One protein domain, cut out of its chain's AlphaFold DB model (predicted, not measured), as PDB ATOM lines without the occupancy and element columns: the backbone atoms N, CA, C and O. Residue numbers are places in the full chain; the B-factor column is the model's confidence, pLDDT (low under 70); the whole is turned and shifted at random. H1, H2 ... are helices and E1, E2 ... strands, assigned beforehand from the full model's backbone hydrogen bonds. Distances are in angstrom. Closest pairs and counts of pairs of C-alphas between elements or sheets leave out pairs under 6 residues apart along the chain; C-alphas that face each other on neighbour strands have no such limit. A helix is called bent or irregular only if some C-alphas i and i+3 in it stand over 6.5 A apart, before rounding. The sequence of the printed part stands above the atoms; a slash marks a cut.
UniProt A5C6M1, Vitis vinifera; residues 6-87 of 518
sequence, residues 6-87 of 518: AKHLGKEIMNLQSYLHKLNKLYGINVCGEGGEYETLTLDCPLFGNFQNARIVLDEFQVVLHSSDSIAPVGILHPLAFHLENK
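This is residues 6 to 87 of the 518 residues of a protein of Vitis vinifera (UniProt A5C6M1). A long two-stranded hairpin, E1 and E2, is bent along its length into an L, and the helix H1 lies off by itself on the inner side of the L. A long stretch with no named element, residues 28 to 47, leads from H1 to the short helix H2 at the hairpin's open end. The 82 printed residues hold two named helices and two named strands, in the order H1, H2, E1, E2; the sheet order is E1 - E2, antiparallel, and the class is mixed, helices and strands. The whole is loose, with a radius of gyration of the C-alphas of 14.9 A, and elongated, spanning 41 by 25 by 18 A.

E1, residues 54 to 67, and E2, residues 74 to 86, form a hairpin, antiparallel at 167 degrees. N 57 and O 83 are 2.9 A apart, and N 64 and O 76 2.8 A, both within hydrogen-bond range. E1 bends by 67 degrees at residue 60, and E2 by 65 degrees at residue 81. The closest C-alphas of H2, residues 48 to 52, and E1 are those of Phe 48 and Ala 54, 6.1 A apart. H1, residues 13 to 27, is apart from E1, E2 and H2. In H2 the O i to N i+4 pair is within hydrogen-bond range; in H1, 9 of 11 are.

E1 measures 34.2 A from first to last C-alpha, E2 33.2 A, H1 18.2 A and H2 6.3 A. H1 begins at C-alpha 13 (71.965, 90.076, 161.197), and E2 ends at C-alpha 86 (73.173, 109.717, 172.420). H1 is irregular: C-alphas 15 and 18 are 7.6 A apart. H2 is neither bent nor irregular, but only just: C-alphas 49 and 52 are 6.0 A apart.

The C-alphas farthest apart, those of Asn 50 and Ser 70, are 44.2 A apart. The printed part has no cut. H1 to H2 is a long link, H2 to E1 a tight one. Mean pLDDT of the printed part is 82.8; residues 45 to 53 are under 70.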
ATOM      1  N   ALA A   6      66.632  92.187 147.652       83.88
ATOM      2  CA  ALA A   6      65.274  92.683 147.880       83.88
ATOM      3  C   ALA A   6      64.633  92.113 149.160       83.88
ATOM      4  O   ALA A   6      63.668  92.674 149.675       83.88
ATOM      5  N   LYS A   7      65.145  90.988 149.678       86.88
ATOM      6  CA  LYS A   7      64.600  90.307 150.863       86.88
ATOM      7  C   LYS A   7      65.465  90.438 152.101       86.88
ATOM      8  O   LYS A   7      64.925  90.320 153.206       86.88
ATOM      9  N   HIS A   8      66.776  90.578 151.938       90.44
ATOM     10  CA  HIS A   8      67.728  90.484 153.044       90.44
ATOM     11  C   HIS A   8      68.472  91.791 153.322       90.44
ATOM     12  O   HIS A   8      68.830  92.022 154.473       90.44
ATOM     13  N   LEU A   9      68.689  92.648 152.320       89.38
ATOM     14  CA  LEU A   9      69.461  93.871 152.521       89.38
ATOM     15  C   LEU A   9      68.712  94.847 153.440       89.38
ATOM     16  O   LEU A   9      67.510  95.050 153.288       89.38
ATOM     17  N   GLY A  10      69.425  95.425 154.409       86.44
ATOM     18  CA  GLY A  10      68.855  96.321 155.425       86.44
ATOM     19  C   GLY A  10      68.181  95.624 156.606       86.44
ATOM     20  O   GLY A  10      67.710  96.301 157.514       86.44
ATOM     21  N   LYS A  11      68.147  94.286 156.638       88.88
ATOM     22  CA  LYS A  11      67.737  93.549 157.838       88.88
ATOM     23  C   LYS A  11      68.899  93.407 158.809       88.88
ATOM     24  O   LYS A  11      70.043  93.224 158.404       88.88
ATOM     25  N   GLU A  12      68.581  93.405 160.096       87.44
ATOM     26  CA  GLU A  12      69.551  93.069 161.136       87.44
ATOM     27  C   GLU A  12      70.045  91.625 160.980       87.44
ATOM     28  O   GLU A  12      69.267  90.713 160.675       87.44
ATOM     29  N   ILE A  13      71.332  91.403 161.261       86.06
ATOM     30  CA  ILE A  13      71.965  90.076 161.197       86.06
ATOM     31  C   ILE A  13      71.218  89.061 162.061       86.06
ATOM     32  O   ILE A  13      71.027  87.923 161.634       86.06
ATOM     33  N   MET A  14      70.732  89.469 163.240       84.62
ATOM     34  CA  MET A  14      69.979  88.579 164.129       84.62
ATOM     35  C   MET A  14      68.728  88.003 163.451       84.62
ATOM     36  O   MET A  14      68.436  86.817 163.590       84.62
ATOM     37  N   ASN A  15      68.051  88.800 162.619       89.88
ATOM     38  CA  ASN A  15      66.864  88.372 161.877       89.88
ATOM     39  C   ASN A  15      67.214  87.439 160.708       89.88
ATOM     40  O   ASN A  15      66.367  86.680 160.234       89.88
ATOM     41  N   LEU A  16      68.460  87.486 160.233       91.19
ATOM     42  CA  LEU A  16      68.975  86.627 159.169       91.19
ATOM     43  C   LEU A  16      69.721  85.398 159.700       91.19
ATOM     44  O   LEU A  16      70.024  84.509 158.909       91.19
ATOM     45  N   GLN A  17      69.973  85.291 161.008       90.62
ATOM     46  CA  GLN A  17      70.839  84.267 161.599       90.62
ATOM     47  C   GLN A  17      70.466  82.849 161.145       90.62
ATOM     48  O   GLN A  17      71.299  82.140 160.579       90.62
ATOM     49  N   SER A  18      69.211  82.426 161.330       92.12
ATOM     50  CA  SER A  18      68.766  81.082 160.930       92.12
ATOM     51  C   SER A  18      68.879  80.850 159.419       92.12
ATOM     52  O   SER A  18      69.152  79.733 158.974       92.12
ATOM     53  N   TYR A  19      68.688  81.902 158.622       92.69
ATOM     54  CA  TYR A  19      68.793  81.844 157.170       92.69
ATOM     55  C   TYR A  19      70.250  81.720 156.709       92.69
ATOM     56  O   TYR A  19      70.552  80.855 155.891       92.69
ATOM     57  N   LEU A  20      71.165  82.499 157.288       91.62
ATOM     58  CA  LEU A  20      72.601  82.431 157.009       91.62
ATOM     59  C   LEU A  20      73.182  81.064 157.386       91.62
ATOM     60  O   LEU A  20      73.902  80.473 156.588       91.62
ATOM     61  N   HIS A  21      72.781  80.486 158.524       92.31
ATOM     62  CA  HIS A  21      73.167  79.116 158.892       92.31
ATOM     63  C   HIS A  21      72.645  78.073 157.897       92.31
ATOM     64  O   HIS A  21      73.326  77.092 157.591       92.31
ATOM     65  N   LYS A  22      71.431  78.265 157.369       93.06
ATOM     66  CA  LYS A  22      70.893  77.405 156.311       93.06
ATOM     67  C   LYS A  22      71.709  77.540 155.026       93.06
ATOM     68  O   LYS A  22      72.010  76.524 154.405       93.06
ATOM     69  N   LEU A  23      72.068  78.760 154.628       90.44
ATOM     70  CA  LEU A  23      72.893  78.985 153.445       90.44
ATOM     71  C   LEU A  23      74.303  78.414 153.621       90.44
ATOM     72  O   LEU A  23      74.809  77.818 152.678       90.44
ATOM     73  N   ASN A  24      74.911  78.526 154.804       91.19
ATOM     74  CA  ASN A  24      76.221  77.939 155.092       91.19
ATOM     75  C   ASN A  24      76.200  76.419 154.866       91.19
ATOM     76  O   ASN A  24      77.041  75.891 154.145       91.19
ATOM     77  N   LYS A  25      75.159  75.730 155.353       90.94
ATOM     78  CA  LYS A  25      74.969  74.287 155.113       90.94
ATOM     79  C   LYS A  25      74.777  73.922 153.638       90.94
ATOM     80  O   LYS A  25      75.134  72.818 153.243       90.94
ATOM     81  N   LEU A  26      74.154  74.796 152.847       90.19
ATOM     82  CA  LEU A  26      73.824  74.522 151.443       90.19
ATOM     83  C   LEU A  26      74.949  74.897 150.473       90.19
ATOM     84  O   LEU A  26      75.144  74.208 149.475       90.19
ATOM     85  N   TYR A  27      75.637  76.003 150.741       87.12
ATOM     86  CA  TYR A  27      76.514  76.680 149.786       87.12
ATOM     87  C   TYR A  27      77.881  77.056 150.366       87.12
ATOM     88  O   TYR A  27      78.713  77.569 149.630       87.12
ATOM     89  N   GLY A  28      78.124  76.823 151.658       84.56
ATOM     90  CA  GLY A  28      79.403  77.134 152.299       84.56
ATOM     91  C   GLY A  28      79.651  78.620 152.570       84.56
ATOM     92  O   GLY A  28      80.774  78.968 152.908       84.56
ATOM     93  N   ILE A  29      78.634  79.486 152.450       87.12
ATOM     94  CA  ILE A  29      78.756  80.922 152.767       87.12
ATOM     95  C   ILE A  29      79.257  81.133 154.197       87.12
ATOM     96  O   ILE A  29      78.819  80.438 155.123       87.12
ATOM     97  N   ASN A  30      80.125  82.121 154.400       84.31
ATOM     98  CA  ASN A  30      80.539  82.507 155.743       84.31
ATOM     99  C   ASN A  30      79.383  83.233 156.459       84.31
ATOM    100  O   ASN A  30      78.904  84.275 156.009       84.31
ATOM    101  N   VAL A  31      78.918  82.683 157.588       85.06
ATOM    102  CA  VAL A  31      77.789  83.245 158.353       85.06
ATOM    103  C   VAL A  31      78.098  84.642 158.882       85.06
ATOM    104  O   VAL A  31      77.153  85.386 159.097       85.06
ATOM    105  N   CYS A  32      79.368  85.017 159.032       79.44
ATOM    106  CA  CYS A  32      79.826  86.338 159.467       79.44
ATOM    107  C   CYS A  32      80.167  87.287 158.300       79.44
ATOM    108  O   CYS A  32      80.574  88.417 158.546       79.44
ATOM    109  N   GLY A  33      80.008  86.852 157.043       77.50
ATOM    110  CA  GLY A  33      80.233  87.688 155.855       77.50
ATOM    111  C   GLY A  33      81.690  87.785 155.384       77.50
ATOM    112  O   GLY A  33      81.967  88.460 154.401       77.50
ATOM    113  N   GLU A  34      82.633  87.076 156.014       74.19
ATOM    114  CA  GLU A  34      84.061  87.136 155.634       74.19
ATOM    115  C   GLU A  34      84.357  86.532 154.247       74.19
ATOM    116  O   GLU A  34      85.429  86.750 153.690       74.19
ATOM    117  N   GLY A  35      83.419  85.768 153.676       75.19
ATOM    118  CA  GLY A  35      83.541  85.185 152.337       75.19
ATOM    119  C   GLY A  35      83.205  86.165 151.203       75.19
ATOM    120  O   GLY A  35      83.257  85.783 150.033       75.19
ATOM    121  N   GLY A  36      82.868  87.421 151.530       79.50
ATOM    122  CA  GLY A  36      82.547  88.475 150.565       79.50
ATOM    123  C   GLY A  36      81.140  88.381 149.966       79.50
ATOM    124  O   GLY A  36      80.812  89.116 149.038       79.50
ATOM    125  N   GLU A  37      80.290  87.481 150.462       85.00
ATOM    126  CA  GLU A  37      78.932  87.293 149.943       85.00
ATOM    127  C   GLU A  37      77.969  88.396 150.391       85.00
ATOM    128  O   GLU A  37      76.960  88.648 149.728       85.00
ATOM    129  N   TYR A  38      78.262  89.035 151.522       88.19
ATOM    130  CA  TYR A  38      77.579  90.226 152.002       88.19
ATOM    131  C   TYR A  38      78.483  91.009 152.957       88.19
ATOM    132  O   TYR A  38      79.346  90.437 153.616       88.19
ATOM    133  N   GLU A  39      78.237  92.311 153.067       85.88
ATOM    134  CA  GLU A  39      78.881  93.180 154.050       85.88
ATOM    135  C   GLU A  39      77.857  93.701 155.059       85.88
ATOM    136  O   GLU A  39      76.644  93.680 154.822       85.88
ATOM    137  N   THR A  40      78.348  94.162 156.206       87.00
ATOM    138  CA  THR A  40      77.512  94.625 157.314       87.00
ATOM    139  C   THR A  40      77.832  96.073 157.645       87.00
ATOM    140  O   THR A  40      78.987  96.493 157.633       87.00
ATOM    141  N   LEU A  41      76.794  96.851 157.947       85.06
ATOM    142  CA  LEU A  41      76.932  98.222 158.421       85.06
ATOM    143  C   LEU A  41      76.687  98.237 159.931       85.06
ATOM    144  O   LEU A  41      75.566  98.006 160.381       85.06
ATOM    145  N   THR A  42      77.736  98.488 160.715       85.12
ATOM    146  CA  THR A  42      77.629  98.565 162.180       85.12
ATOM    147  C   THR A  42      77.146  99.955 162.589       85.12
ATOM    148  O   THR A  42      77.903 100.920 162.529       85.12
ATOM    149  N   LEU A  43      75.878 100.054 162.993       84.25
ATOM    150  CA  LEU A  43      75.233 101.310 163.400       84.25
ATOM    151  C   LEU A  43      75.433 101.639 164.887       84.25
ATOM    152  O   LEU A  43      75.440 102.804 165.282       84.25
ATOM    153  N   ASP A  44      75.642 100.612 165.707       79.75
ATOM    154  CA  ASP A  44      75.877 100.742 167.138       79.75
ATOM    155  C   ASP A  44      76.957  99.744 167.590       79.75
ATOM    156  O   ASP A  44      76.900  98.559 167.263       79.75
ATOM    157  N   CYS A  45      77.956 100.228 168.327       69.62
ATOM    158  CA  CYS A  45      79.032  99.434 168.909       69.62
ATOM    159  C   CYS A  45      79.339  99.933 170.332       69.62
ATOM    160  O   CYS A  45      79.381 101.151 170.545       69.62
ATOM    161  N   PRO A  46      79.608  99.051 171.317       58.72
ATOM    162  CA  PRO A  46      80.051  99.458 172.654       58.72
ATOM    163  C   PRO A  46      81.253 100.415 172.639       58.72
ATOM    164  O   PRO A  46      81.305 101.334 173.449       58.72
ATOM    165  N   LEU A  47      82.155 100.285 171.656       56.09
ATOM    166  CA  LEU A  47      83.302 101.186 171.478       56.09
ATOM    167  C   LEU A  47      82.893 102.635 171.156       56.09
ATOM    168  O   LEU A  47      83.620 103.560 171.508       56.09
ATOM    169  N   PHE A  48      81.719 102.867 170.551       59.75
ATOM    170  CA  PHE A  48      81.193 104.224 170.334       59.75
ATOM    171  C   PHE A  48      80.812 104.926 171.649       59.75
ATOM    172  O   PHE A  48      80.754 106.156 171.695       59.75
ATOM    173  N   GLY A  49      80.612 104.151 172.727       48.69
ATOM    174  CA  GLY A  49      80.456 104.641 174.098       48.69
ATOM    175  C   GLY A  49      81.594 105.574 174.520       48.69
ATOM    176  O   GLY A  49      81.344 106.668 175.015       48.69
ATOM    177  N   ASN A  50      82.836 105.189 174.211       49.16
ATOM    178  CA  ASN A  50      84.043 105.876 174.687       49.16
ATOM    179  C   ASN A  50      84.410 107.133 173.875       49.16
ATOM    180  O   ASN A  50      85.159 107.976 174.354       49.16
ATOM    181  N   PHE A  51      83.894 107.284 172.649       47.25
ATOM    182  CA  PHE A  51      84.244 108.411 171.772       47.25
ATOM    183  C   PHE A  51      83.232 109.562 171.795       47.25
ATOM    184  O   PHE A  51      83.624 110.713 171.589       47.25
ATOM    185  N   GLN A  52      81.945 109.263 171.997       52.25
ATOM    186  CA  GLN A  52      80.850 110.249 171.981       52.25
ATOM    187  C   GLN A  52      79.578 109.781 172.707       52.25
ATOM    188  O   GLN A  52      78.602 110.523 172.739       52.25
ATOM    189  N   ASN A  53      79.576 108.568 173.272       66.81
ATOM    190  CA  ASN A  53      78.393 107.903 173.809       66.81
ATOM    191  C   ASN A  53      77.171 108.006 172.883       66.81
ATOM    192  O   ASN A  53      76.085 108.374 173.316       66.81
ATOM    193  N   ALA A  54      77.357 107.708 171.595       71.75
ATOM    194  CA  ALA A  54      76.324 107.856 170.572       71.75
ATOM    195  C   ALA A  54      76.237 106.627 169.656       71.75
ATOM    196  O   ALA A  54      77.197 105.865 169.523       71.75
ATOM    197  N   ARG A  55      75.076 106.421 169.036       83.19
ATOM    198  CA  ARG A  55      74.838 105.448 167.963       83.19
ATOM    199  C   ARG A  55      74.423 106.176 166.689       83.19
ATOM    200  O   ARG A  55      73.854 107.263 166.756       83.19
ATOM    201  N   ILE A  56      74.696 105.572 165.541       88.00
ATOM    202  CA  ILE A  56      74.245 106.086 164.250       88.00
ATOM    203  C   ILE A  56      72.834 105.557 164.012       88.00
ATOM    204  O   ILE A  56      72.607 104.349 164.032       88.00
ATOM    205  N   VAL A  57      71.888 106.453 163.760       89.12
ATOM    206  CA  VAL A  57      70.529 106.100 163.353       89.12
ATOM    207  C   VAL A  57      70.376 106.468 161.887       89.12
ATOM    208  O   VAL A  57      70.589 107.617 161.506       89.12
ATOM    209  N   LEU A  58      70.039 105.483 161.053       90.88
ATOM    210  CA  LEU A  58      69.680 105.736 159.659       90.88
ATOM    211  C   LEU A  58      68.238 106.246 159.615       90.88
ATOM    212  O   LEU A  58      67.314 105.481 159.884       90.88
ATOM    213  N   ASP A  59      68.058 107.516 159.270       90.50
ATOM    214  CA  ASP A  59      66.735 108.132 159.124       90.50
ATOM    215  C   ASP A  59      66.084 107.704 157.813       90.50
ATOM    216  O   ASP A  59      64.922 107.306 157.764       90.50
ATOM    217  N   GLU A  60      66.872 107.750 156.740       91.88
ATOM    218  CA  GLU A  60      66.451 107.365 155.404       91.88
ATOM    219  C   GLU A  60      67.585 106.626 154.704       91.88
ATOM    220  O   GLU A  60      68.748 107.035 154.731       91.88
ATOM    221  N   PHE A  61      67.251 105.534 154.028       90.50
ATOM    222  CA  PHE A  61      68.172 104.804 153.171       90.50
ATOM    223  C   PHE A  61      67.412 104.201 151.998       90.50
ATOM    224  O   PHE A  61      66.213 103.932 152.072       90.50
ATOM    225  N   GLN A  62      68.129 103.950 150.911       89.25
ATOM    226  CA  GLN A  62      67.598 103.252 149.751       89.25
ATOM    227  C   GLN A  62      68.396 101.982 149.476       89.25
ATOM    228  O   GLN A  62      69.605 101.919 149.700       89.25
ATOM    229  N   VAL A  63      67.715 100.965 148.955       86.38
ATOM    230  CA  VAL A  63      68.357  99.759 148.428       86.38
ATOM    231  C   VAL A  63      68.573  99.956 146.934       86.38
ATOM    232  O   VAL A  63      67.620 100.005 146.158       86.38
ATOM    233  N   VAL A  64      69.834 100.076 146.530       86.88
ATOM    234  CA  VAL A  64      70.233 100.203 145.129       86.88
ATOM    235  C   VAL A  64      70.599  98.822 144.607       86.88
ATOM    236  O   VAL A  64      71.601  98.244 145.019       86.88
ATOM    237  N   LEU A  65      69.804  98.281 143.685       85.06
ATOM    238  CA  LEU A  65      70.175  97.075 142.943       85.06
ATOM    239  C   LEU A  65      71.254  97.443 141.921       85.06
ATOM    240  O   LEU A  65      70.967  98.055 140.897       85.06
ATOM    241  N   HIS A  66      72.498  97.082 142.223       82.50
ATOM    242  CA  HIS A  66      73.640  97.318 141.345       82.50
ATOM    243  C   HIS A  66      73.686  96.299 140.197       82.50
ATOM    244  O   HIS A  66      73.990  96.651 139.061       82.50
ATOM    245  N   SER A  67      73.328  95.045 140.481       82.44
ATOM    246  CA  SER A  67      73.152  93.994 139.480       82.44
ATOM    247  C   SER A  67      71.913  93.174 139.812       82.44
ATOM    248  O   SER A  67      71.786  92.653 140.919       82.44
ATOM    249  N   SER A  68      70.995  93.042 138.857       76.06
ATOM    250  CA  SER A  68      69.783  92.227 138.990       76.06
ATOM    251  C   SER A  68      69.938  90.843 138.348       76.06
ATOM    252  O   SER A  68      68.974  90.308 137.800       76.06
ATOM    253  N   ASP A  69      71.154  90.285 138.349       78.06
ATOM    254  CA  ASP A  69      71.416  88.957 137.792       78.06
ATOM    255  C   ASP A  69      70.553  87.891 138.492       78.06
ATOM    256  O   ASP A  69      70.423  87.865 139.717       78.06
ATOM    257  N   SER A  70      69.964  86.992 137.704       73.31
ATOM    258  CA  SER A  70      69.139  85.881 138.191       73.31
ATOM    259  C   SER A  70      69.879  84.884 139.101       73.31
ATOM    260  O   SER A  70      69.240  84.152 139.855       73.31
ATOM    261  N   ILE A  71      71.213  84.843 139.039       72.38
ATOM    262  CA  ILE A  71      72.081  83.893 139.744       72.38
ATOM    263  C   ILE A  71      72.787  84.569 140.933       72.38
ATOM    264  O   ILE A  71      72.886  83.986 142.026       72.38
ATOM    265  N   ALA A  72      73.268  85.799 140.737       77.06
ATOM    266  CA  ALA A  72      74.048  86.552 141.718       77.06
ATOM    267  C   ALA A  72      73.651  88.041 141.741       77.06
ATOM    268  O   ALA A  72      74.406  88.892 141.264       77.06
ATOM    269  N   PRO A  73      72.463  88.375 142.277       84.81
ATOM    270  CA  PRO A  73      72.051  89.764 142.402       84.81
ATOM    271  C   PRO A  73      72.923  90.490 143.435       84.81
ATOM    272  O   PRO A  73      73.191  89.964 144.515       84.81
ATOM    273  N   VAL A  74      73.325  91.717 143.113       86.38
ATOM    274  CA  VAL A  74      74.120  92.596 143.980       86.38
ATOM    275  C   VAL A  74      73.277  93.814 144.317       86.38
ATOM    276  O   VAL A  74      72.801  94.516 143.423       86.38
ATOM    277  N   GLY A  75      73.102  94.078 145.608       88.69
ATOM    278  CA  GLY A  75      72.421  95.269 146.093       88.69
ATOM    279  C   GLY A  75      73.244  95.971 147.156       88.69
ATOM    280  O   GLY A  75      73.951  95.329 147.928       88.69
ATOM    281  N   ILE A  76      73.139  97.292 147.175       89.50
ATOM    282  CA  ILE A  76      73.877  98.180 148.065       89.50
ATOM    283  C   ILE A  76      72.861  98.946 148.903       89.50
ATOM    284  O   ILE A  76      71.901  99.504 148.369       89.50
ATOM    285  N   LEU A  77      73.067  98.965 150.219       89.75
ATOM    286  CA  LEU A  77      72.311  99.835 151.107       89.75
ATOM    287  C   LEU A  77      72.985 101.201 151.090       89.75
ATOM    288  O   LEU A  77      74.147 101.324 151.464       89.75
ATOM    289  N   HIS A  78      72.266 102.214 150.620       89.06
ATOM    290  CA  HIS A  78      72.773 103.570 150.490       89.06
ATOM    291  C   HIS A  78      72.032 104.492 151.468       89.06
ATOM    292  O   HIS A  78      70.872 104.831 151.209       89.06
ATOM    293  N   PRO A  79      72.662 104.877 152.593       91.06
ATOM    294  CA  PRO A  79      72.121 105.888 153.494       91.06
ATOM    295  C   PRO A  79      71.908 107.217 152.762       91.06
ATOM    296  O   PRO A  79      72.812 107.695 152.082       91.06
ATOM    297  N   LEU A  80      70.723 107.806 152.911       92.00
ATOM    298  CA  LEU A  80      70.364 109.120 152.368       92.00
ATOM    299  C   LEU A  80      70.389 110.195 153.460       92.00
ATOM    300  O   LEU A  80      70.845 111.310 153.218       92.00
ATOM    301  N   ALA A  81      69.941 109.839 154.664       92.44
ATOM    302  CA  ALA A  81      69.979 110.684 155.847       92.44
ATOM    303  C   ALA A  81      70.246 109.830 157.091       92.44
ATOM    304  O   ALA A  81      69.765 108.700 157.204       92.44
ATOM    305  N   PHE A  82      71.037 110.363 158.016       93.38
ATOM    306  CA  PHE A  82      71.335 109.732 159.294       93.38
ATOM    307  C   PHE A  82      71.699 110.791 160.332       93.38
ATOM    308  O   PHE A  82      72.218 111.859 159.991       93.38
ATOM    309  N   HIS A  83      71.493 110.464 161.600       91.50
ATOM    310  CA  HIS A  83      71.899 111.295 162.725       91.50
ATOM    311  C   HIS A  83      72.610 110.472 163.800       91.50
ATOM    312  O   HIS A  83      72.628 109.239 163.773       91.50
ATOM    313  N   LEU A  84      73.229 111.178 164.745       88.00
ATOM    314  CA  LEU A  84      73.796 110.585 165.950       88.00
ATOM    315  C   LEU A  84      72.794 110.721 167.092       88.00
ATOM    316  O   LEU A  84      72.348 111.826 167.402       88.00
ATOM    317  N   GLU A  85      72.465 109.605 167.729       86.19
ATOM    318  CA  GLU A  85      71.628 109.560 168.924       86.19
ATOM    319  C   GLU A  85      72.493 109.202 170.132       86.19
ATOM    320  O   GLU A  85      73.202 108.194 170.114       86.19
ATOM    321  N   ASN A  86      72.436 110.008 171.194       83.19
ATOM    322  CA  ASN A  86      73.173 109.717 172.420       83.19
ATOM    323  C   ASN A  86      72.589 108.483 173.113       83.19
ATOM    324  O   ASN A  86      71.382 108.372 173.330       83.19
ATOM    325  N   LYS A  87      73.464 107.572 173.518       73.94
ATOM    326  CA  LYS A  87      73.121 106.425 174.344       73.94
ATOM    327  C   LYS A  87      72.806 106.942 175.741       73.94
ATOM    328  O   LYS A  87      73.654 107.540 176.399       73.94
TER     329      LYS A  87